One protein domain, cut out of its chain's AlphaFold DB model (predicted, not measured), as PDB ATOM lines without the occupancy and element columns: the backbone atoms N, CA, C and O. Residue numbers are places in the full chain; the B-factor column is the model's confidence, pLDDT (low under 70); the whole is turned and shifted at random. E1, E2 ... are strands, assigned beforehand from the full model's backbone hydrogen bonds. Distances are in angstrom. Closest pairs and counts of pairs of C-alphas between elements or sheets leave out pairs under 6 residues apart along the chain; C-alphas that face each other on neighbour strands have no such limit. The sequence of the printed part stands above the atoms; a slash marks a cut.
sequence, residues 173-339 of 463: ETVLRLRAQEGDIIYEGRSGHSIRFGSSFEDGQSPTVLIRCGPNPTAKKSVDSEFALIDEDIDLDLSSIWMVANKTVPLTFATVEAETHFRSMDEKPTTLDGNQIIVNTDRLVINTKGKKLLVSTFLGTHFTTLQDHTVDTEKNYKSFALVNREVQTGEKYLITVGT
ATOM      1  N   GLU A 173     -21.553 -10.720 -17.030       79.56
ATOM      2  CA  GLU A 173     -20.301 -10.060 -17.428       79.56
ATOM      3  C   GLU A 173     -19.124 -11.036 -17.596       79.56
ATOM      4  O   GLU A 173     -18.117 -10.709 -18.218       79.56
ATOM      5  N   THR A 174     -19.246 -12.258 -17.069       81.94
ATOM      6  CA  THR A 174     -18.241 -13.319 -17.226       81.94
ATOM      7  C   THR A 174     -18.267 -13.966 -18.610       81.94
ATOM      8  O   THR A 174     -17.332 -14.679 -18.963       81.94
ATOM      9  N   VAL A 175     -19.335 -13.771 -19.390       88.69
ATOM     10  CA  VAL A 175     -19.443 -14.310 -20.749       88.69
ATOM     11  C   VAL A 175     -18.908 -13.265 -21.722       88.69
ATOM     12  O   VAL A 175     -19.609 -12.348 -22.150       88.69
ATOM     13  N   LEU A 176     -17.625 -13.414 -22.033       90.12
ATOM     14  CA  LEU A 176     -16.878 -12.543 -22.929       90.12
ATOM     15  C   LEU A 176     -16.738 -13.157 -24.320       90.12
ATOM     16  O   LEU A 176     -16.892 -14.366 -24.504       90.12
ATOM     17  N   ARG A 177     -16.423 -12.296 -25.285       91.75
ATOM     18  CA  ARG A 177     -16.180 -12.681 -26.675       91.75
ATOM     19  C   ARG A 177     -14.880 -13.450 -26.809       91.75
ATOM     20  O   ARG A 177     -13.876 -13.103 -26.181       91.75
ATOM     21  N   LEU A 178     -14.878 -14.433 -27.695       94.19
ATOM     22  CA  LEU A 178     -13.652 -15.081 -28.127       94.19
ATOM     23  C   LEU A 178     -12.773 -14.128 -28.934       94.19
ATOM     24  O   LEU A 178     -13.244 -13.335 -29.757       94.19
ATOM     25  N   ARG A 179     -11.462 -14.233 -28.717       93.38
ATOM     26  CA  ARG A 179     -10.478 -13.606 -29.591       93.38
ATOM     27  C   ARG A 179     -10.467 -14.336 -30.930       93.38
ATOM     28  O   ARG A 179      -9.978 -15.457 -31.031       93.38
ATOM     29  N   ALA A 180     -11.002 -13.679 -31.952       93.00
ATOM     30  CA  ALA A 180     -10.946 -14.180 -33.316       93.00
ATOM     31  C   ALA A 180      -9.532 -14.053 -33.895       93.00
ATOM     32  O   ALA A 180      -8.812 -13.089 -33.623       93.00
ATOM     33  N   GLN A 181      -9.170 -15.019 -34.727       91.88
ATOM     34  CA  GLN A 181      -8.009 -14.987 -35.603       91.88
ATOM     35  C   GLN A 181      -8.458 -14.830 -37.061       91.88
ATOM     36  O   GLN A 181      -9.646 -14.901 -37.385       91.88
ATOM     37  N   GLU A 182      -7.507 -14.560 -37.952       91.00
ATOM     38  CA  GLU A 182      -7.806 -14.366 -39.369       91.00
ATOM     39  C   GLU A 182      -8.456 -15.625 -39.970       91.00
ATOM     40  O   GLU A 182      -8.010 -16.747 -39.747       91.00
ATOM     41  N   GLY A 183      -9.537 -15.439 -40.731       91.56
ATOM     42  CA  GLY A 183     -10.266 -16.544 -41.364       91.56
ATOM     43  C   GLY A 183     -11.197 -17.340 -40.441       91.56
ATOM     44  O   GLY A 183     -11.857 -18.258 -40.926       91.56
ATOM     45  N   ASP A 184     -11.298 -16.992 -39.155       96.06
ATOM     46  CA  ASP A 184     -12.212 -17.673 -38.241       96.06
ATOM     47  C   ASP A 184     -13.686 -17.421 -38.572       96.06
ATOM     48  O   ASP A 184     -14.114 -16.303 -38.872       96.06
ATOM     49  N   ILE A 185     -14.494 -18.461 -38.385       97.38
ATOM     50  CA  ILE A 185     -15.948 -18.371 -38.289       97.38
ATOM     51  C   ILE A 185     -16.342 -18.844 -36.892       97.38
ATOM     52  O   ILE A 185     -16.197 -20.024 -36.563       97.38
ATOM     53  N   ILE A 186     -16.844 -17.920 -36.071       96.75
ATOM     54  CA  ILE A 186     -17.219 -18.180 -34.678       96.75
ATOM     55  C   ILE A 186     -18.715 -17.947 -34.500       96.75
ATOM     56  O   ILE A 186     -19.231 -16.864 -34.778       96.75
ATOM     57  N   TYR A 187     -19.402 -18.963 -33.989       95.12
ATOM     58  CA  TYR A 187     -20.772 -18.857 -33.509       95.12
ATOM     59  C   TYR A 187     -20.751 -18.847 -31.986       95.12
ATOM     60  O   TYR A 187     -20.338 -19.833 -31.379       95.12
ATOM     61  N   GLU A 188     -21.195 -17.752 -31.373       94.25
ATOM     62  CA  GLU A 188     -21.233 -17.584 -29.917       94.25
ATOM     63  C   GLU A 188     -22.674 -17.432 -29.425       94.25
ATOM     64  O   GLU A 188     -23.479 -16.697 -30.002       94.25
ATOM     65  N   GLY A 189     -23.000 -18.125 -28.338       92.19
ATOM     66  CA  GLY A 189     -24.280 -18.013 -27.655       92.19
ATOM     67  C   GLY A 189     -24.191 -17.182 -26.380       92.19
ATOM     68  O   GLY A 189     -23.196 -17.223 -25.655       92.19
ATOM     69  N   ARG A 190     -25.293 -16.505 -26.035       90.44
ATOM     70  CA  ARG A 190     -25.424 -15.653 -24.835       90.44
ATOM     71  C   ARG A 190     -25.120 -16.360 -23.511       90.44
ATOM     72  O   ARG A 190     -24.810 -15.707 -22.522       90.44
ATOM     73  N   SER A 191     -25.221 -17.687 -23.482       90.19
ATOM     74  CA  SER A 191     -24.962 -18.501 -22.288       90.19
ATOM     75  C   SER A 191     -23.505 -18.966 -22.165       90.19
ATOM     76  O   SER A 191     -23.210 -19.754 -21.271       90.19
ATOM     77  N   GLY A 192     -22.601 -18.520 -23.046       91.38
ATOM     78  CA  GLY A 192     -21.181 -18.883 -22.997       91.38
ATOM     79  C   GLY A 192     -20.854 -20.226 -23.653       91.38
ATOM     80  O   GLY A 192     -19.995 -20.959 -23.174       91.38
ATOM     81  N   HIS A 193     -21.545 -20.573 -24.735       94.94
ATOM     82  CA  HIS A 193     -21.147 -21.683 -25.604       94.94
ATOM     83  C   HIS A 193     -20.683 -21.147 -26.955       94.94
ATOM     84  O   HIS A 193     -21.167 -20.107 -27.406       94.94
ATOM     85  N   SER A 194     -19.764 -21.861 -27.595       96.56
ATOM     86  CA  SER A 194     -19.212 -21.473 -28.887       96.56
ATOM     87  C   SER A 194     -18.901 -22.670 -29.780       96.56
ATOM     88  O   SER A 194     -18.592 -23.765 -29.304       96.56
ATOM     89  N   ILE A 195     -18.972 -22.433 -31.090       97.69
ATOM     90  CA  ILE A 195     -18.409 -23.298 -32.129       97.69
ATOM     91  C   ILE A 195     -17.516 -22.420 -32.997       97.69
ATOM     92  O   ILE A 195     -17.987 -21.437 -33.573       97.69
ATOM     93  N   ARG A 196     -16.240 -22.779 -33.092       97.62
ATOM     94  CA  ARG A 196     -15.227 -22.056 -33.853       97.62
ATOM     95  C   ARG A 196     -14.662 -22.950 -34.944       97.62
ATOM     96  O   ARG A 196     -14.111 -24.009 -34.658       97.62
ATOM     97  N   PHE A 197     -14.783 -22.498 -36.183       97.81
ATOM     98  CA  PHE A 197     -14.049 -23.023 -37.328       97.81
ATOM     99  C   PHE A 197     -12.887 -22.075 -37.577       97.81
ATOM    100  O   PHE A 197     -13.113 -20.929 -37.957       97.81
ATOM    101  N   GLY A 198     -11.668 -22.528 -37.315       95.12
ATOM    102  CA  GLY A 198     -10.498 -21.662 -37.347       95.12
ATOM    103  C   GLY A 198      -9.248 -22.372 -37.823       95.12
ATOM    104  O   GLY A 198      -9.303 -23.470 -38.385       95.12
ATOM    105  N   SER A 199      -8.098 -21.761 -37.564       92.56
ATOM    106  CA  SER A 199      -6.801 -22.323 -37.936       92.56
ATOM    107  C   SER A 199      -5.744 -22.110 -36.854       92.56
ATOM    108  O   SER A 199      -5.773 -21.131 -36.111       92.56
ATOM    109  N   SER A 200      -4.800 -23.045 -36.754       87.25
ATOM    110  CA  SER A 200      -3.616 -22.888 -35.911       87.25
ATOM    111  C   SER A 200      -2.516 -22.196 -36.707       87.25
ATOM    112  O   SER A 200      -1.829 -22.828 -37.510       87.25
ATOM    113  N   PHE A 201      -2.350 -20.887 -36.510       83.56
ATOM    114  CA  PHE A 201      -1.320 -20.102 -37.201       83.56
ATOM    115  C   PHE A 201       0.106 -20.517 -36.833       83.56
ATOM    116  O   PHE A 201       0.994 -20.457 -37.679       83.56
ATOM    117  N   GLU A 202       0.312 -20.975 -35.598       81.31
ATOM    118  CA  GLU A 202       1.607 -21.467 -35.114       81.31
ATOM    119  C   GLU A 202       2.012 -22.779 -35.806       81.31
ATOM    120  O   GLU A 202       3.196 -23.025 -36.021       81.31
ATOM    121  N   ASP A 203       1.029 -23.562 -36.264       80.88
ATOM    122  CA  ASP A 203       1.220 -24.871 -36.899       80.88
ATOM    123  C   ASP A 203       0.906 -24.835 -38.405       80.88
ATOM    124  O   ASP A 203       0.230 -25.711 -38.956       80.88
ATOM    125  N   GLY A 204       1.349 -23.777 -39.088       83.19
ATOM    126  CA  GLY A 204       1.227 -23.667 -40.544       83.19
ATOM    127  C   GLY A 204      -0.206 -23.478 -41.050       83.19
ATOM    128  O   GLY A 204      -0.525 -23.948 -42.139       83.19
ATOM    129  N   GLN A 205      -1.061 -22.798 -40.275       89.50
ATOM    130  CA  GLN A 205      -2.474 -22.527 -40.597       89.50
ATOM    131  C   GLN A 205      -3.327 -23.795 -40.725       89.50
ATOM    132  O   GLN A 205      -4.256 -23.884 -41.529       89.50
ATOM    133  N   SER A 206      -3.026 -24.795 -39.901       93.25
ATOM    134  CA  SER A 206      -3.739 -26.068 -39.923       93.25
ATOM    135  C   SER A 206      -5.185 -25.913 -39.424       93.25
ATOM    136  O   SER A 206      -5.389 -25.289 -38.379       93.25
ATOM    137  N   PRO A 207      -6.202 -26.468 -40.117       95.56
ATOM    138  CA  PRO A 207      -7.601 -26.317 -39.725       95.56
ATOM    139  C   PRO A 207      -7.906 -26.849 -38.322       95.56
ATOM    140  O   PRO A 207      -7.411 -27.906 -37.914       95.56
ATOM    141  N   THR A 208      -8.779 -26.139 -37.611       96.19
ATOM    142  CA  THR A 208      -9.275 -26.515 -36.284       96.19
ATOM    143  C   THR A 208     -10.786 -26.314 -36.192       96.19
ATOM    144  O   THR A 208     -11.342 -25.379 -36.770       96.19
ATOM    145  N   VAL A 209     -11.451 -27.208 -35.463       97.81
ATOM    146  CA  VAL A 209     -12.850 -27.061 -35.063       97.81
ATOM    147  C   VAL A 209     -12.916 -27.215 -33.555       97.81
ATOM    148  O   VAL A 209     -12.640 -28.293 -33.027       97.81
ATOM    149  N   LEU A 210     -13.256 -26.128 -32.872       97.31
ATOM    150  CA  LEU A 210     -13.330 -26.075 -31.418       97.31
ATOM    151  C   LEU A 210     -14.785 -25.873 -31.005       97.31
ATOM    152  O   LEU A 210     -15.477 -24.990 -31.512       97.31
ATOM    153  N   ILE A 211     -15.266 -26.723 -30.106       97.75
ATOM    154  CA  ILE A 211     -16.604 -26.633 -29.526       97.75
ATOM    155  C   ILE A 211     -16.433 -26.492 -28.026       97.75
ATOM    156  O   ILE A 211     -15.756 -27.304 -27.396       97.75
ATOM    157  N   ARG A 212     -17.081 -25.486 -27.446       95.69
ATOM    158  CA  ARG A 212     -16.970 -25.186 -26.023       95.69
ATOM    159  C   ARG A 212     -18.330 -24.898 -25.413       95.69
ATOM    160  O   ARG A 212     -19.150 -24.195 -26.003       95.69
ATOM    161  N   CYS A 213     -18.546 -25.390 -24.198       95.06
ATOM    162  CA  CYS A 213     -19.700 -25.048 -23.379       95.06
ATOM    163  C   CYS A 213     -19.233 -24.656 -21.975       95.06
ATOM    164  O   CYS A 213     -18.792 -25.508 -21.208       95.06
ATOM    165  N   GLY A 214     -19.351 -23.367 -21.646       91.31
ATOM    166  CA  GLY A 214     -18.887 -22.816 -20.377       91.31
ATOM    167  C   GLY A 214     -17.440 -22.320 -20.465       91.31
ATOM    168  O   GLY A 214     -16.526 -23.144 -20.428       91.31
ATOM    169  N   PRO A 215     -17.214 -20.999 -20.578       89.44
ATOM    170  CA  PRO A 215     -15.870 -20.440 -20.593       89.44
ATOM    171  C   PRO A 215     -15.215 -20.546 -19.216       89.44
ATOM    172  O   PRO A 215     -15.911 -20.484 -18.198       89.44
ATOM    173  N   ASN A 216     -13.885 -20.598 -19.183       88.69
ATOM    174  CA  ASN A 216     -13.114 -20.397 -17.958       88.69
ATOM    175  C   ASN A 216     -13.529 -19.070 -17.258       88.69
ATOM    176  O   ASN A 216     -13.299 -17.989 -17.810       88.69
ATOM    177  N   PRO A 217     -14.087 -19.108 -16.029       79.25
ATOM    178  CA  PRO A 217     -14.509 -17.905 -15.296       79.25
ATOM    179  C   PRO A 217     -13.365 -16.944 -14.948       79.25
ATOM    180  O   PRO A 217     -13.592 -15.767 -14.677       79.25
ATOM    181  N   THR A 218     -12.137 -17.459 -14.937       85.25
ATOM    182  CA  THR A 218     -10.899 -16.742 -14.611       85.25
ATOM    183  C   THR A 218     -10.016 -16.519 -15.839       85.25
ATOM    184  O   THR A 218      -8.833 -16.211 -15.700       85.25
ATOM    185  N   ALA A 219     -10.582 -16.671 -17.045       86.75
ATOM    186  CA  ALA A 219      -9.856 -16.487 -18.291       86.75
ATOM    187  C   ALA A 219      -9.131 -15.137 -18.315       86.75
ATOM    188  O   ALA A 219      -9.687 -14.091 -17.958       86.75
ATOM    189  N   LYS A 220      -7.880 -15.157 -18.780       88.19
ATOM    190  CA  LYS A 220      -7.100 -13.939 -18.955       88.19
ATOM    191  C   LYS A 220      -7.768 -13.064 -20.013       88.19
ATOM    192  O   LYS A 220      -7.866 -13.429 -21.182       88.19
ATOM    193  N   LYS A 221      -8.207 -11.888 -19.583       91.94
ATOM    194  CA  LYS A 221      -8.818 -10.874 -20.440       91.94
ATOM    195  C   LYS A 221      -7.744 -10.130 -21.237       91.94
ATOM    196  O   LYS A 221      -6.670  -9.848 -20.707       91.94
ATOM    197  N   SER A 222      -8.036  -9.777 -22.490       91.75
ATOM    198  CA  SER A 222      -7.143  -8.932 -23.302       91.75
ATOM    199  C   SER A 222      -6.956  -7.529 -22.713       91.75
ATOM    200  O   SER A 222      -5.880  -6.950 -22.826       91.75
ATOM    201  N   VAL A 223      -8.005  -7.000 -22.085       90.56
ATOM    202  CA  VAL A 223      -8.066  -5.698 -21.412       90.56
ATOM    203  C   VAL A 223      -9.027  -5.793 -20.227       90.56
ATOM    204  O   VAL A 223      -9.886  -6.673 -20.203       90.56
ATOM    205  N   ASP A 224      -8.926  -4.893 -19.253       87.06
ATOM    206  CA  ASP A 224      -9.899  -4.821 -18.158       87.06
ATOM    207  C   ASP A 224     -11.128  -3.999 -18.588       87.06
ATOM    208  O   ASP A 224     -11.196  -2.787 -18.397       87.06
ATOM    209  N   SER A 225     -12.050  -4.645 -19.308       84.62
ATOM    210  CA  SER A 225     -13.250  -4.022 -19.883       84.62
ATOM    211  C   SER A 225     -14.362  -5.051 -20.135       84.62
ATOM    212  O   SER A 225     -14.088  -6.243 -20.287       84.62
ATOM    213  N   GLU A 226     -15.614  -4.593 -20.260       78.00
ATOM    214  CA  GLU A 226     -16.756  -5.412 -20.712       78.00
ATOM    215  C   GLU A 226     -16.609  -5.908 -22.167       78.00
ATOM    216  O   GLU A 226     -17.275  -6.862 -22.568       78.00
ATOM    217  N   PHE A 227     -15.709  -5.295 -22.944       83.31
ATOM    218  CA  PHE A 227     -15.388  -5.673 -24.329       83.31
ATOM    219  C   PHE A 227     -14.131  -6.537 -24.448       83.31
ATOM    220  O   PHE A 227     -13.606  -6.730 -25.547       83.31
ATOM    221  N   ALA A 228     -13.611  -7.018 -23.320       89.19
ATOM    222  CA  ALA A 228     -12.437  -7.865 -23.312       89.19
ATOM    223  C   ALA A 228     -12.638  -9.138 -24.142       89.19
ATOM    224  O   ALA A 228     -13.726  -9.713 -24.191       89.19
ATOM    225  N   LEU A 229     -11.544  -9.590 -24.747       92.50
ATOM    226  CA  LEU A 229     -11.480 -10.838 -25.490       92.50
ATOM    227  C   LEU A 229     -10.774 -11.893 -24.646       92.50
ATOM    228  O   LEU A 229      -9.753 -11.599 -24.013       92.50
ATOM    229  N   ILE A 230     -11.288 -13.115 -24.693       93.50
ATOM    230  CA  ILE A 230     -10.705 -14.281 -24.029       93.50
ATOM    231  C   ILE A 230     -10.276 -15.325 -25.058       93.50
ATOM    232  O   ILE A 230     -10.840 -15.401 -26.150       93.50
ATOM    233  N   ASP A 231      -9.278 -16.118 -24.693       92.25
ATOM    234  CA  ASP A 231      -8.860 -17.287 -25.462       92.25
ATOM    235  C   ASP A 231      -9.522 -18.549 -24.897       92.25
ATOM    236  O   ASP A 231      -9.946 -18.581 -23.739       92.25
ATOM    237  N   GLU A 232      -9.631 -19.573 -25.735       93.06
ATOM    238  CA  GLU A 232     -10.066 -20.911 -25.329       93.06
ATOM    239  C   GLU A 232      -8.910 -21.633 -24.636       93.06
ATOM    240  O   GLU A 232      -7.757 -21.527 -25.058       93.06
ATOM    241  N   ASP A 233      -9.230 -22.386 -23.592       94.19
ATOM    242  CA  ASP A 233      -8.260 -23.112 -22.782       94.19
ATOM    243  C   ASP A 233      -8.802 -24.514 -22.516       94.19
ATOM    244  O   ASP A 233      -9.823 -24.680 -21.849       94.19
ATOM    245  N   ILE A 234      -8.134 -25.529 -23.068       95.12
ATOM    246  CA  ILE A 234      -8.633 -26.902 -23.010       95.12
ATOM    247  C   ILE A 234      -8.720 -27.437 -21.580       95.12
ATOM    248  O   ILE A 234      -9.613 -28.238 -21.318       95.12
ATOM    249  N   ASP A 235      -7.842 -26.995 -20.676       93.94
ATOM    250  CA  ASP A 235      -7.793 -27.461 -19.289       93.94
ATOM    251  C   ASP A 235      -8.764 -26.681 -18.392       93.94
ATOM    252  O   ASP A 235      -9.315 -27.247 -17.447       93.94
ATOM    253  N   LEU A 236      -8.980 -25.387 -18.667       93.75
ATOM    254  CA  LEU A 236      -9.764 -24.505 -17.792       93.75
ATOM    255  C   LEU A 236     -11.203 -24.244 -18.259       93.75
ATOM    256  O   LEU A 236     -12.030 -23.782 -17.465       93.75
ATOM    257  N   ASP A 237     -11.525 -24.492 -19.528       94.06
ATOM    258  CA  ASP A 237     -12.906 -24.449 -20.004       94.06
ATOM    259  C   ASP A 237     -13.700 -25.650 -19.458       94.06
ATOM    260  O   ASP A 237     -13.210 -26.777 -19.420       94.06
ATOM    261  N   LEU A 238     -14.959 -25.431 -19.055       94.25
ATOM    262  CA  LEU A 238     -15.724 -26.430 -18.287       94.25
ATOM    263  C   LEU A 238     -15.988 -27.728 -19.062       94.25
ATOM    264  O   LEU A 238     -16.062 -28.815 -18.488       94.25
ATOM    265  N   SER A 239     -16.227 -27.625 -20.367       96.44
ATOM    266  CA  SER A 239     -16.349 -28.773 -21.262       96.44
ATOM    267  C   SER A 239     -16.047 -28.354 -22.690       96.44
ATOM    268  O   SER A 239     -16.614 -27.377 -23.198       96.44
ATOM    269  N   SER A 240     -15.177 -29.111 -23.354       97.00
ATOM    270  CA  SER A 240     -14.724 -28.782 -24.699       97.00
ATOM    271  C   SER A 240     -14.443 -30.012 -25.564       97.00
ATOM    272  O   SER A 240     -14.138 -31.107 -25.085       97.00
ATOM    273  N   ILE A 241     -14.578 -29.817 -26.875       98.06
ATOM    274  CA  ILE A 241     -14.162 -30.753 -27.916       98.06
ATOM    275  C   ILE A 241     -13.240 -29.991 -28.858       98.06
ATOM    276  O   ILE A 241     -13.648 -29.003 -29.468       98.06
ATOM    277  N   TRP A 242     -12.005 -30.458 -28.976       97.88
ATOM    278  CA  TRP A 242     -10.987 -29.877 -29.838       97.88
ATOM    279  C   TRP A 242     -10.679 -30.865 -30.954       97.88
ATOM    280  O   TRP A 242     -10.152 -31.945 -30.701       97.88
ATOM    281  N   MET A 243     -11.015 -30.508 -32.191       97.88
ATOM    282  CA  MET A 243     -10.668 -31.272 -33.386       97.88
ATOM    283  C   MET A 243      -9.604 -30.502 -34.159       97.88
ATOM    284  O   MET A 243      -9.845 -29.372 -34.587       97.88
ATOM    285  N   VAL A 244      -8.428 -31.091 -34.345       96.44
ATOM    286  CA  VAL A 244      -7.281 -30.404 -34.948       96.44
ATOM    287  C   VAL A 244      -6.658 -31.246 -36.055       96.44
ATOM    288  O   VAL A 244      -6.546 -32.464 -35.929       96.44
ATOM    289  N   ALA A 245      -6.269 -30.601 -37.157       95.75
ATOM    290  CA  ALA A 245      -5.613 -31.275 -38.278       95.75
ATOM    291  C   ALA A 245      -4.108 -31.480 -38.049       95.75
ATOM    292  O   ALA A 245      -3.562 -32.498 -38.453       95.75
ATOM    293  N   ASN A 246      -3.443 -30.512 -37.425       93.19
ATOM    294  CA  ASN A 246      -2.035 -30.584 -37.055       93.19
ATOM    295  C   ASN A 246      -1.773 -29.464 -36.047       93.19
ATOM    296  O   ASN A 246      -1.574 -28.318 -36.439       93.19
ATOM    297  N   LYS A 247      -1.913 -29.776 -34.757       91.50
ATOM    298  CA  LYS A 247      -1.686 -28.831 -33.659       91.50
ATOM    299  C   LYS A 247      -1.217 -29.581 -32.429       91.50
ATOM    300  O   LYS A 247      -1.811 -30.599 -32.069       91.50
ATOM    301  N   THR A 248      -0.211 -29.030 -31.759       92.88
ATOM    302  CA  THR A 248       0.149 -29.480 -30.412       92.88
ATOM    303  C   THR A 248      -0.858 -28.913 -29.417       92.88
ATOM    304  O   THR A 248      -0.995 -27.697 -29.286       92.88
ATOM    305  N   VAL A 249      -1.597 -29.785 -28.735       94.19
ATOM    306  CA  VAL A 249      -2.617 -29.387 -27.760       94.19
ATOM    307  C   VAL A 249      -2.044 -29.506 -26.343       94.19
ATOM    308  O   VAL A 249      -1.651 -30.606 -25.947       94.19
ATOM    309  N   PRO A 250      -1.995 -28.409 -25.562       93.00
ATOM    310  CA  PRO A 250      -1.429 -28.408 -24.216       93.00
ATOM    311  C   PRO A 250      -2.452 -28.923 -23.189       93.00
ATOM    312  O   PRO A 250      -2.928 -28.161 -22.360       93.00
ATOM    313  N   LEU A 251      -2.830 -30.202 -23.280       95.19
ATOM    314  CA  LEU A 251      -3.726 -30.847 -22.313       95.19
ATOM    315  C   LEU A 251      -2.926 -31.414 -21.137       95.19
ATOM    316  O   LEU A 251      -2.029 -32.240 -21.333       95.19
ATOM    317  N   THR A 252      -3.323 -31.072 -19.917       94.31
ATOM    318  CA  THR A 252      -2.808 -31.710 -18.705       94.31
ATOM    319  C   THR A 252      -3.664 -32.928 -18.366       94.31
ATOM    320  O   THR A 252      -4.821 -32.814 -17.965       94.31
ATOM    321  N   PHE A 253      -3.114 -34.139 -18.509       93.00
ATOM    322  CA  PHE A 253      -3.867 -35.356 -18.196       93.00
ATOM    323  C   PHE A 253      -4.302 -35.394 -16.726       93.00
ATOM    324  O   PHE A 253      -3.483 -35.245 -15.822       93.00
ATOM    325  N   ALA A 254      -5.558 -35.776 -16.477       92.88
ATOM    326  CA  ALA A 254      -6.117 -35.916 -15.125       92.88
ATOM    327  C   ALA A 254      -5.375 -36.921 -14.217       92.88
ATOM    328  O   ALA A 254      -5.605 -36.964 -13.011       92.88
ATOM    329  N   THR A 255      -4.504 -37.759 -14.785       93.56
ATOM    330  CA  THR A 255      -3.719 -38.763 -14.054       93.56
ATOM    331  C   THR A 255      -2.234 -38.422 -13.964       93.56
ATOM    332  O   THR A 255      -1.502 -39.247 -13.444       93.56
ATOM    333  N   VAL A 256      -1.780 -37.253 -14.445       91.19
ATOM    334  CA  VAL A 256      -0.348 -36.929 -14.631       91.19
ATOM    335  C   VAL A 256       0.507 -37.105 -13.368       91.19
ATOM    336  O   VAL A 256       1.615 -37.624 -13.451       91.19
ATOM    337  N   GLU A 257      -0.035 -36.773 -12.196       91.19
ATOM    338  CA  GLU A 257       0.662 -36.891 -10.904       91.19
ATOM    339  C   GLU A 257       0.603 -38.304 -10.290       91.19
ATOM    340  O   GLU A 257       1.178 -38.558  -9.232       91.19
ATOM    341  N   ALA A 258      -0.122 -39.242 -10.906       91.44
ATOM    342  CA  ALA A 258      -0.298 -40.585 -10.368       91.44
ATOM    343  C   ALA A 258       0.753 -41.565 -10.898       91.44
ATOM    344  O   ALA A 258       1.059 -41.599 -12.087       91.44
ATOM    345  N   GLU A 259       1.213 -42.486 -10.046       88.12
ATOM    346  CA  GLU A 259       2.122 -43.572 -10.456       88.12
ATOM    347  C   GLU A 259       1.530 -44.492 -11.541       88.12
ATOM    348  O   GLU A 259       2.252 -45.226 -12.220       88.12
ATOM    349  N   THR A 260       0.203 -44.494 -11.696       87.38
ATOM    350  CA  THR A 260      -0.500 -45.258 -12.730       87.38
ATOM    351  C   THR A 260      -0.463 -44.581 -14.103       87.38
ATOM    352  O   THR A 260      -0.791 -45.238 -15.095       87.38
ATOM    353  N   HIS A 261      -0.025 -43.317 -14.198       90.56
ATOM    354  CA  HIS A 261       0.019 -42.552 -15.443       90.56
ATOM    355  C   HIS A 261       0.859 -43.250 -16.518       90.56
ATOM    356  O   HIS A 261       2.070 -43.442 -16.377       90.56
ATOM    357  N   PHE A 262       0.189 -43.677 -17.592       88.81
ATOM    358  CA  PHE A 262       0.775 -44.439 -18.700       88.81
ATOM    359  C   PHE A 262       1.629 -45.643 -18.269       88.81
ATOM    360  O   PHE A 262       2.525 -46.068 -18.996       88.81
ATOM    361  N   ARG A 263       1.368 -46.225 -17.090       87.50
ATOM    362  CA  ARG A 263       2.225 -47.273 -16.514       87.50
ATOM    363  C   ARG A 263       2.326 -48.518 -17.395       87.50
ATOM    364  O   ARG A 263       3.391 -49.115 -17.466       87.50
ATOM    365  N   SER A 264       1.228 -48.907 -18.041       86.44
ATOM    366  CA  SER A 264       1.144 -50.101 -18.892       86.44
ATOM    367  C   SER A 264       1.330 -49.807 -20.385       86.44
ATOM    368  O   SER A 264       0.982 -50.646 -21.212       86.44
ATOM    369  N   MET A 265       1.754 -48.596 -20.743       88.75
ATOM    370  CA  MET A 265       1.912 -48.173 -22.130       88.75
ATOM    371  C   MET A 265       3.371 -48.357 -22.550       88.75
ATOM    372  O   MET A 265       4.260 -47.802 -21.903       88.75
ATOM    373  N   ASP A 266       3.606 -49.120 -23.620       84.31
ATOM    374  CA  ASP A 266       4.958 -49.357 -24.144       84.31
ATOM    375  C   ASP A 266       5.558 -48.071 -24.740       84.31
ATOM    376  O   ASP A 266       6.701 -47.716 -24.458       84.31
ATOM    377  N   GLU A 267       4.751 -47.332 -25.509       86.12
ATOM    378  CA  GLU A 267       5.120 -46.068 -26.151       86.12
ATOM    379  C   GLU A 267       4.296 -44.922 -25.561       86.12
ATOM    380  O   GLU A 267       3.130 -44.721 -25.907       86.12
ATOM    381  N   LYS A 268       4.889 -44.180 -24.623       87.00
ATOM    382  CA  LYS A 268       4.219 -43.055 -23.962       87.00
ATOM    383  C   LYS A 268       4.228 -41.823 -24.872       87.00
ATOM    384  O   LYS A 268       5.307 -41.460 -25.345       87.00
ATOM    385  N   PRO A 269       3.089 -41.137 -25.070       85.88
ATOM    386  CA  PRO A 269       3.089 -39.873 -25.790       85.88
ATOM    387  C   PRO A 269       3.877 -38.829 -24.990       85.88
ATOM    388  O   PRO A 269       3.620 -38.627 -23.804       85.88
ATOM    389  N   THR A 270       4.845 -38.170 -25.629       83.31
ATOM    390  CA  THR A 270       5.546 -37.013 -25.038       83.31
ATOM    391  C   THR A 270       4.748 -35.727 -25.205       83.31
ATOM    392  O   THR A 270       4.838 -34.827 -24.375       83.31
ATOM    393  N   THR A 271       3.961 -35.656 -26.277       89.56
ATOM    394  CA  THR A 271       3.094 -34.542 -26.658       89.56
ATOM    395  C   THR A 271       1.804 -35.076 -27.267       89.56
ATOM    396  O   THR A 271       1.748 -36.214 -27.733       89.56
ATOM    397  N   LEU A 272       0.761 -34.248 -27.254       93.25
ATOM    398  CA  LEU A 272      -0.445 -34.462 -28.044       93.25
ATOM    399  C   LEU A 272      -0.351 -33.592 -29.292       93.25
ATOM    400  O   LEU A 272      -0.859 -32.472 -29.300       93.25
ATOM    401  N   ASP A 273       0.321 -34.081 -30.324       92.62
ATOM    402  CA  ASP A 273       0.542 -33.401 -31.601       92.62
ATOM    403  C   ASP A 273      -0.088 -34.150 -32.789       92.62
ATOM    404  O   ASP A 273      -0.566 -35.279 -32.676       92.62
ATOM    405  N   GLY A 274      -0.131 -33.483 -33.945       92.75
ATOM    406  CA  GLY A 274      -0.708 -34.031 -35.171       92.75
ATOM    407  C   GLY A 274      -2.235 -33.927 -35.255       92.75
ATOM    408  O   GLY A 274      -2.853 -33.002 -34.716       92.75
ATOM    409  N   ASN A 275      -2.837 -34.845 -36.016       95.12
ATOM    410  CA  ASN A 275      -4.270 -34.882 -36.293       95.12
ATOM    411  C   ASN A 275      -5.024 -35.669 -35.215       95.12
ATOM    412  O   ASN A 275      -4.885 -36.886 -35.105       95.12
ATOM    413  N   GLN A 276      -5.870 -34.992 -34.445       95.94
ATOM    414  CA  GLN A 276      -6.511 -35.603 -33.281       95.94
ATOM    415  C   GLN A 276      -7.827 -34.927 -32.904       95.94
ATOM    416  O   GLN A 276      -8.127 -33.797 -33.299       95.94
ATOM    417  N   ILE A 277      -8.616 -35.654 -32.115       97.94
ATOM    418  CA  ILE A 277      -9.820 -35.154 -31.460       97.94
ATOM    419  C   ILE A 277      -9.649 -35.390 -29.964       97.94
ATOM    420  O   ILE A 277      -9.450 -36.530 -29.544       97.94
ATOM    421  N   ILE A 278      -9.757 -34.326 -29.174       97.56
ATOM    422  CA  ILE A 278      -9.695 -34.371 -27.714       97.56
ATOM    423  C   ILE A 278     -11.045 -33.922 -27.167       97.56
ATOM    424  O   ILE A 278     -11.605 -32.921 -27.607       97.56
ATOM    425  N   VAL A 279     -11.568 -34.680 -26.207       97.81
ATOM    426  CA  VAL A 279     -12.789 -34.349 -25.469       97.81
ATOM    427  C   VAL A 279     -12.394 -34.191 -24.008       97.81
ATOM    428  O   VAL A 279     -11.981 -35.177 -23.398       97.81
ATOM    429  N   ASN A 280     -12.513 -32.979 -23.464       97.31
ATOM    430  CA  ASN A 280     -12.196 -32.700 -22.063       97.31
ATOM    431  C   ASN A 280     -13.454 -32.267 -21.298       97.31
ATOM    432  O   ASN A 280     -14.180 -31.370 -21.732       97.31
ATOM    433  N   THR A 281     -13.759 -32.966 -20.204       96.94
ATOM    434  CA  THR A 281     -14.975 -32.785 -19.394       96.94
ATOM    435  C   THR A 281     -14.869 -33.574 -18.084       96.94
ATOM    436  O   THR A 281     -14.153 -34.572 -18.020       96.94
ATOM    437  N   ASP A 282     -15.662 -33.208 -17.074       95.88
ATOM    438  CA  ASP A 282     -15.783 -33.963 -15.819       95.88
ATOM    439  C   ASP A 282     -16.426 -35.349 -16.005       95.88
ATOM    440  O   ASP A 282     -16.154 -36.287 -15.251       95.88
ATOM    441  N   ARG A 283     -17.339 -35.496 -16.978       96.56
ATOM    442  CA  ARG A 283     -18.074 -36.750 -17.204       96.56
ATOM    443  C   ARG A 283     -18.422 -36.965 -18.673       96.56
ATOM    444  O   ARG A 283     -19.204 -36.215 -19.248       96.56
ATOM    445  N   LEU A 284     -17.970 -38.092 -19.224       97.00
ATOM    446  CA  LEU A 284     -18.348 -38.571 -20.554       97.00
ATOM    447  C   LEU A 284     -19.284 -39.786 -20.454       97.00
ATOM    448  O   LEU A 284     -18.926 -40.808 -19.876       97.00
ATOM    449  N   VAL A 285     -20.478 -39.692 -21.049       97.75
ATOM    450  CA  VAL A 285     -21.446 -40.800 -21.128       97.75
ATOM    451  C   VAL A 285     -21.665 -41.191 -22.586       97.75
ATOM    452  O   VAL A 285     -22.154 -40.391 -23.381       97.75
ATOM    453  N   ILE A 286     -21.363 -42.445 -22.929       97.19
ATOM    454  CA  ILE A 286     -21.601 -43.012 -24.262       97.19
ATOM    455  C   ILE A 286     -22.723 -44.049 -24.150       97.19
ATOM    456  O   ILE A 286     -22.531 -45.114 -23.570       97.19
ATOM    457  N   ASN A 287     -23.902 -43.745 -24.704       96.88
ATOM    458  CA  ASN A 287     -25.083 -44.608 -24.606       96.88
ATOM    459  C   ASN A 287     -25.649 -44.974 -25.989       96.88
ATOM    460  O   ASN A 287     -26.088 -44.105 -26.742       96.88
ATOM    461  N   THR A 288     -25.702 -46.271 -26.306       97.44
ATOM    462  CA  THR A 288     -26.301 -46.785 -27.550       97.44
ATOM    463  C   THR A 288     -27.659 -47.434 -27.274       97.44
ATOM    464  O   THR A 288     -27.727 -48.409 -26.536       97.44
ATOM    465  N   LYS A 289     -28.743 -46.963 -27.906       96.88
ATOM    466  CA  LYS A 289     -30.114 -47.393 -27.550       96.88
ATOM    467  C   LYS A 289     -30.589 -48.744 -28.102       96.88
ATOM    468  O   LYS A 289     -31.562 -49.274 -27.585       96.88
ATOM    469  N   GLY A 290     -29.986 -49.295 -29.157       95.62
ATOM    470  CA  GLY A 290     -30.566 -50.497 -29.790       95.62
ATOM    471  C   GLY A 290     -29.621 -51.426 -30.541       95.62
ATOM    472  O   GLY A 290     -30.077 -52.419 -31.101       95.62
ATOM    473  N   LYS A 291     -28.324 -51.115 -30.612       95.12
ATOM    474  CA  LYS A 291     -27.357 -51.921 -31.371       95.12
ATOM    475  C   LYS A 291     -26.065 -52.111 -30.581       95.12
ATOM    476  O   LYS A 291     -26.084 -52.775 -29.555       95.12
ATOM    477  N   LYS A 292     -24.941 -51.612 -31.096       96.81
ATOM    478  CA  LYS A 292     -23.597 -51.899 -30.591       96.81
ATOM    479  C   LYS A 292     -22.749 -50.633 -30.629       96.81
ATOM    480  O   LYS A 292     -22.886 -49.848 -31.566       96.81
ATOM    481  N   LEU A 293     -21.853 -50.496 -29.658       97.00
ATOM    482  CA  LEU A 293     -20.688 -49.619 -29.729       97.00
ATOM    483  C   LEU A 293     -19.515 -50.428 -30.302       97.00
ATOM    484  O   LEU A 293     -19.278 -51.551 -29.860       97.00
ATOM    485  N   LEU A 294     -18.808 -49.882 -31.291       97.19
ATOM    486  CA  LEU A 294     -17.580 -50.457 -31.845       97.19
ATOM    487  C   LEU A 294     -16.442 -49.458 -31.634       97.19
ATOM    488  O   LEU A 294     -16.601 -48.286 -31.969       97.19
ATOM    489  N   VAL A 295     -15.314 -49.927 -31.104       96.44
ATOM    490  CA  VAL A 295     -14.091 -49.137 -30.918       96.44
ATOM    491  C   VAL A 295     -12.954 -49.900 -31.588       96.44
ATOM    492  O   VAL A 295     -12.678 -51.038 -31.214       96.44
ATOM    493  N   SER A 296     -12.336 -49.287 -32.596       97.12
ATOM    494  CA  SER A 296     -11.244 -49.873 -33.377       97.12
ATOM    495  C   SER A 296     -10.085 -48.885 -33.435       97.12
ATOM    496  O   SER A 296     -10.288 -47.724 -33.783       97.12
ATOM    497  N   THR A 297      -8.876 -49.348 -33.131       95.31
ATOM    498  CA  THR A 297      -7.650 -48.536 -33.102       95.31
ATOM    499  C   THR A 297      -6.534 -49.240 -33.869       95.31
ATOM    500  O   THR A 297      -6.518 -50.469 -33.916       95.31
ATOM    501  N   PHE A 298      -5.598 -48.486 -34.457       94.19
ATOM    502  CA  PHE A 298      -4.491 -49.070 -35.226       94.19
ATOM    503  C   PHE A 298      -3.347 -49.579 -34.337       94.19
ATOM    504  O   PHE A 298      -2.937 -50.725 -34.487       94.19
ATOM    505  N   LEU A 299      -2.860 -48.750 -33.404       91.38
ATOM    506  CA  LEU A 299      -1.736 -49.103 -32.526       91.38
ATOM    507  C   LEU A 299      -2.208 -49.666 -31.183       91.38
ATOM    508  O   LEU A 299      -1.930 -50.816 -30.860       91.38
ATOM    509  N   GLY A 300      -2.961 -48.879 -30.412       90.50
ATOM    510  CA  GLY A 300      -3.345 -49.257 -29.055       90.50
ATOM    511  C   GLY A 300      -4.596 -48.546 -28.555       90.50
ATOM    512  O   GLY A 300      -5.034 -47.540 -29.112       90.50
ATOM    513  N   THR A 301      -5.178 -49.103 -27.495       93.31
ATOM    514  CA  THR A 301      -6.257 -48.503 -26.703       93.31
ATOM    515  C   THR A 301      -5.826 -48.538 -25.241       93.31
ATOM    516  O   THR A 301      -5.413 -49.591 -24.755       93.31
ATOM    517  N   HIS A 302      -5.939 -47.412 -24.538       92.00
ATOM    518  CA  HIS A 302      -5.445 -47.270 -23.168       92.00
ATOM    519  C   HIS A 302      -6.532 -46.692 -22.263       92.00
ATOM    520  O   HIS A 302      -7.172 -45.703 -22.607       92.00
ATOM    521  N   PHE A 303      -6.713 -47.312 -21.097       92.69
ATOM    522  CA  PHE A 303      -7.610 -46.841 -20.046       92.69
ATOM    523  C   PHE A 303      -6.804 -46.683 -18.761       92.69
ATOM    524  O   PHE A 303      -6.246 -47.659 -18.260       92.69
ATOM    525  N   THR A 304      -6.760 -45.465 -18.229       92.75
ATOM    526  CA  THR A 304      -6.080 -45.149 -16.969       92.75
ATOM    527  C   THR A 304      -7.099 -44.542 -16.020       92.75
ATOM    528  O   THR A 304      -7.754 -43.560 -16.364       92.75
ATOM    529  N   THR A 305      -7.229 -45.113 -14.826       93.38
ATOM    530  CA  THR A 305      -8.083 -44.589 -13.753       93.38
ATOM    531  C   THR A 305      -7.290 -44.598 -12.441       93.38
ATOM    532  O   THR A 305      -6.293 -45.314 -12.315       93.38
ATOM    533  N   LEU A 306      -7.688 -43.764 -11.477       92.69
ATOM    534  CA  LEU A 306      -7.064 -43.718 -10.143       92.69
ATOM    535  C   LEU A 306      -7.726 -44.659  -9.133       92.69
ATOM    536  O   LEU A 306      -7.152 -44.928  -8.083       92.69
ATOM    537  N   GLN A 307      -8.943 -45.115  -9.427       92.31
ATOM    538  CA  GLN A 307      -9.749 -45.918  -8.515       92.31
ATOM    539  C   GLN A 307     -10.152 -47.224  -9.192       92.31
ATOM    540  O   GLN A 307      -9.376 -48.178  -9.200       92.31
ATOM    541  N   ASP A 308     -11.351 -47.280  -9.764       94.06
ATOM    542  CA  ASP A 308     -11.936 -48.494 -10.304       94.06
ATOM    543  C   ASP A 308     -11.987 -48.503 -11.837       94.06
ATOM    544  O   ASP A 308     -11.941 -47.480 -12.525       94.06
ATOM    545  N   HIS A 309     -12.035 -49.717 -12.377       95.19
ATOM    546  CA  HIS A 309     -12.385 -50.003 -13.759       95.19
ATOM    547  C   HIS A 309     -13.270 -51.247 -13.753       95.19
ATOM    548  O   HIS A 309     -12.816 -52.338 -13.398       95.19
ATOM    549  N   THR A 310     -14.542 -51.078 -14.103       96.44
ATOM    550  CA  THR A 310     -15.558 -52.130 -14.037       96.44
ATOM    551  C   THR A 310     -16.084 -52.463 -15.428       96.44
ATOM    552  O   THR A 310     -16.160 -51.610 -16.313       96.44
ATOM    553  N   VAL A 311     -16.418 -53.738 -15.639       96.00
ATOM    554  CA  VAL A 311     -17.022 -54.229 -16.880       96.00
ATOM    555  C   VAL A 311     -18.101 -55.241 -16.522       96.00
ATOM    556  O   VAL A 311     -17.796 -56.366 -16.129       96.00
ATOM    557  N   ASP A 312     -19.354 -54.846 -16.716       95.69
ATOM    558  CA  ASP A 312     -20.522 -55.671 -16.423       95.69
ATOM    559  C   ASP A 312     -21.186 -56.174 -17.711       95.69
ATOM    560  O   ASP A 312     -21.307 -55.464 -18.711       95.69
ATOM    561  N   THR A 313     -21.624 -57.431 -17.702       95.81
ATOM    562  CA  THR A 313     -22.340 -58.061 -18.819       95.81
ATOM    563  C   THR A 313     -23.238 -59.169 -18.293       95.81
ATOM    564  O   THR A 313     -22.812 -59.986 -17.482       95.81
ATOM    565  N   GLU A 314     -24.480 -59.235 -18.775       95.44
ATOM    566  CA  GLU A 314     -25.427 -60.283 -18.363       95.44
ATOM    567  C   GLU A 314     -25.069 -61.665 -18.916       95.44
ATOM    568  O   GLU A 314     -25.490 -62.684 -18.375       95.44
ATOM    569  N   LYS A 315     -24.354 -61.712 -20.048       93.12
ATOM    570  CA  LYS A 315     -24.143 -62.962 -20.792       93.12
ATOM    571  C   LYS A 315     -22.685 -63.356 -20.877       93.12
ATOM    572  O   LYS A 315     -22.293 -64.391 -20.360       93.12
ATOM    573  N   ASN A 316     -21.895 -62.595 -21.629       90.19
ATOM    574  CA  ASN A 316     -20.549 -63.011 -22.001       90.19
ATOM    575  C   ASN A 316     -19.584 -61.834 -21.940       90.19
ATOM    576  O   ASN A 316     -19.837 -60.799 -22.558       90.19
ATOM    577  N   TYR A 317     -18.440 -62.057 -21.296       93.00
ATOM    578  CA  TYR A 317     -17.232 -61.255 -21.445       93.00
ATOM    579  C   TYR A 317     -16.199 -62.084 -22.214       93.00
ATOM    580  O   TYR A 317     -15.841 -63.185 -21.796       93.00
ATOM    581  N   LYS A 318     -15.751 -61.590 -23.373       89.81
ATOM    582  CA  LYS A 318     -14.772 -62.276 -24.226       89.81
ATOM    583  C   LYS A 318     -13.571 -61.367 -24.449       89.81
ATOM    584  O   LYS A 318     -13.718 -60.294 -25.019       89.81
ATOM    585  N   SER A 319     -12.392 -61.836 -24.050       90.75
ATOM    586  CA  SER A 319     -11.105 -61.192 -24.324       90.75
ATOM    587  C   SER A 319     -10.211 -62.167 -25.089       90.75
ATOM    588  O   SER A 319     -10.000 -63.287 -24.618       90.75
ATOM    589  N   PHE A 320      -9.670 -61.751 -26.231       88.69
ATOM    590  CA  PHE A 320      -8.749 -62.550 -27.037       88.69
ATOM    591  C   PHE A 320      -7.497 -61.732 -27.348       88.69
ATOM    592  O   PHE A 320      -7.599 -60.588 -27.778       88.69
ATOM    593  N   ALA A 321      -6.332 -62.339 -27.147       89.44
ATOM    594  CA  ALA A 321      -5.039 -61.818 -27.560       89.44
ATOM    595  C   ALA A 321      -4.322 -62.924 -28.336       89.44
ATOM    596  O   ALA A 321      -4.312 -64.073 -27.894       89.44
ATOM    597  N   LEU A 322      -3.758 -62.577 -29.495       88.62
ATOM    598  CA  LEU A 322      -3.165 -63.551 -30.412       88.62
ATOM    599  C   LEU A 322      -1.858 -64.142 -29.873       88.62
ATOM    600  O   LEU A 322      -1.605 -65.330 -30.048       88.62
ATOM    601  N   VAL A 323      -1.035 -63.301 -29.241       86.19
ATOM    602  CA  VAL A 323       0.306 -63.677 -28.780       86.19
ATOM    603  C   VAL A 323       0.317 -63.785 -27.259       86.19
ATOM    604  O   VAL A 323       0.319 -64.888 -26.718       86.19
ATOM    605  N   ASN A 324       0.249 -62.648 -26.564       83.81
ATOM    606  CA  ASN A 324       0.394 -62.588 -25.114       83.81
ATOM    607  C   ASN A 324      -0.807 -61.903 -24.460       83.81
ATOM    608  O   ASN A 324      -1.295 -60.883 -24.939       83.81
ATOM    609  N   ARG A 325      -1.248 -62.457 -23.327       85.75
ATOM    610  CA  ARG A 325      -2.149 -61.797 -22.380       85.75
ATOM    611  C   ARG A 325      -1.481 -61.813 -21.018       85.75
ATOM    612  O   ARG A 325      -1.241 -62.892 -20.477       85.75
ATOM    613  N   GLU A 326      -1.235 -60.635 -20.470       85.44
ATOM    614  CA  GLU A 326      -0.623 -60.462 -19.159       85.44
ATOM    615  C   GLU A 326      -1.596 -59.775 -18.198       85.44
ATOM    616  O   GLU A 326      -2.375 -58.910 -18.597       85.44
ATOM    617  N   VAL A 327      -1.582 -60.200 -16.935       87.81
ATOM    618  CA  VAL A 327      -2.321 -59.560 -15.843       87.81
ATOM    619  C   VAL A 327      -1.339 -59.365 -14.698       87.81
ATOM    620  O   VAL A 327      -0.856 -60.343 -14.129       87.81
ATOM    621  N   GLN A 328      -1.040 -58.108 -14.380       86.50
ATOM    622  CA  GLN A 328      -0.160 -57.730 -13.277       86.50
ATOM    623  C   GLN A 328      -0.973 -57.037 -12.182       86.50
ATOM    624  O   GLN A 328      -1.822 -56.194 -12.470       86.50
ATOM    625  N   THR A 329      -0.697 -57.363 -10.920       86.94
ATOM    626  CA  THR A 329      -1.303 -56.709  -9.750       86.94
ATOM    627  C   THR A 329      -0.219 -56.340  -8.750       86.94
ATOM    628  O   THR A 329       0.663 -57.160  -8.501       86.94
ATOM    629  N   GLY A 330      -0.301 -55.150  -8.147       84.12
ATOM    630  CA  GLY A 330       0.689 -54.695  -7.161       84.12
ATOM    631  C   GLY A 330       0.652 -55.461  -5.834       84.12
ATOM    632  O   GLY A 330       1.694 -55.663  -5.222       84.12
ATOM    633  N   GLU A 331      -0.529 -55.927  -5.416       87.12
ATOM    634  CA  GLU A 331      -0.712 -56.570  -4.108       87.12
ATOM    635  C   GLU A 331      -1.518 -57.869  -4.205       87.12
ATOM    636  O   GLU A 331      -0.976 -58.967  -4.061       87.12
ATOM    637  N   LYS A 332      -2.826 -57.758  -4.457       85.69
ATOM    638  CA  LYS A 332      -3.766 -58.878  -4.420       85.69
ATOM    639  C   LYS A 332      -4.416 -59.093  -5.781       85.69
ATOM    640  O   LYS A 332      -5.014 -58.182  -6.342       85.69
ATOM    641  N   TYR A 333      -4.392 -60.341  -6.238       87.81
ATOM    642  CA  TYR A 333      -5.186 -60.814  -7.365       87.81
ATOM    643  C   TYR A 333      -6.162 -61.887  -6.880       87.81
ATOM    644  O   TYR A 333      -5.744 -62.929  -6.372       87.81
ATOM    645  N   LEU A 334      -7.463 -61.620  -6.997       82.88
ATOM    646  CA  LEU A 334      -8.529 -62.542  -6.604       82.88
ATOM    647  C   LEU A 334      -9.398 -62.859  -7.821       82.88
ATOM    648  O   LEU A 334      -9.979 -61.957  -8.415       82.88
ATOM    649  N   ILE A 335      -9.533 -64.146  -8.142       85.31
ATOM    650  CA  ILE A 335     -10.507 -64.638  -9.115       85.31
ATOM    651  C   ILE A 335     -11.541 -65.458  -8.350       85.31
ATOM    652  O   ILE A 335     -11.197 -66.470  -7.740       85.31
ATOM    653  N   THR A 336     -12.800 -65.032  -8.404       80.69
ATOM    654  CA  THR A 336     -13.929 -65.827  -7.909       80.69
ATOM    655  C   THR A 336     -14.638 -66.436  -9.104       80.69
ATOM    656  O   THR A 336     -15.040 -65.722 -10.020       80.69
ATOM    657  N   VAL A 337     -14.766 -67.757  -9.106       78.94
ATOM    658  CA  VAL A 337     -15.468 -68.514 -10.143       78.94
ATOM    659  C   VAL A 337     -16.683 -69.188  -9.522       78.94
ATOM    660  O   VAL A 337     -16.639 -69.574  -8.356       78.94
ATOM    661  N   GLY A 338     -17.776 -69.265 -10.285       75.06
ATOM    662  CA  GLY A 338     -19.006 -69.937  -9.866       75.06
ATOM    663  C   GLY A 338     -18.870 -71.462  -9.895       75.06
ATOM    664  O   GLY A 338     -17.843 -72.020  -9.524       75.06
ATOM    665  N   THR A 339     -19.917 -72.146 -10.352       68.12
ATOM    666  CA  THR A 339     -19.992 -73.616 -10.336       68.12
ATOM    667  C   THR A 339     -19.026 -74.291 -11.304       68.12
ATOM    668  O   THR A 339     -18.483 -75.339 -10.970       68.12
TER     669      THR A 339
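This is residues 173 to 339 of the 463 residues of an uncharacterized protein of marine sediment metagenome (UniProt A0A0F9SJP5). Little regular structure: one twisted sheet of five strands, followed by a long tail that winds back and forth, of which residues 284 to 298, 307 to 327 and 329 to 339 stick out. The printed part has 167 residues and no named helix; E1 to E5, 33 residues, form an antiparallel meander, each strand the neighbour of the one before, class all strand. It is loose, radius of gyration of the C-alphas 20.7 A, spanning 69 by 35 by 32 A.

Find E1, residues 185 to 189, from C-alpha 185 at (-15.948, -18.371, -38.289). Then come E2, 193 to 200, 20.4 A; E3, 206 to 213, 23.0 A; E4, 239 to 244; and E5, 276 to 281, ending at (-14.975, -32.785, -19.394).

Look within hydrogen-bond range for N 187 and O 195 between E1 and E2, 2.9 A; N 196 and O 210 between E2 and E3, 2.8 A; N 211 and O 241 between E3 and E4, 2.9 A; N 242 and O 278 between E4 and E5, 2.8 A. These four pairs are hairpins. E2 bends by 64 degrees at residue 197.

The farthest C-alphas, Ser 225 and Thr 339, are 70.6 A apart. Links E3 to E4 and E4 to E5 are long. The printed part has no cut; residue 339 is under pLDDT 70.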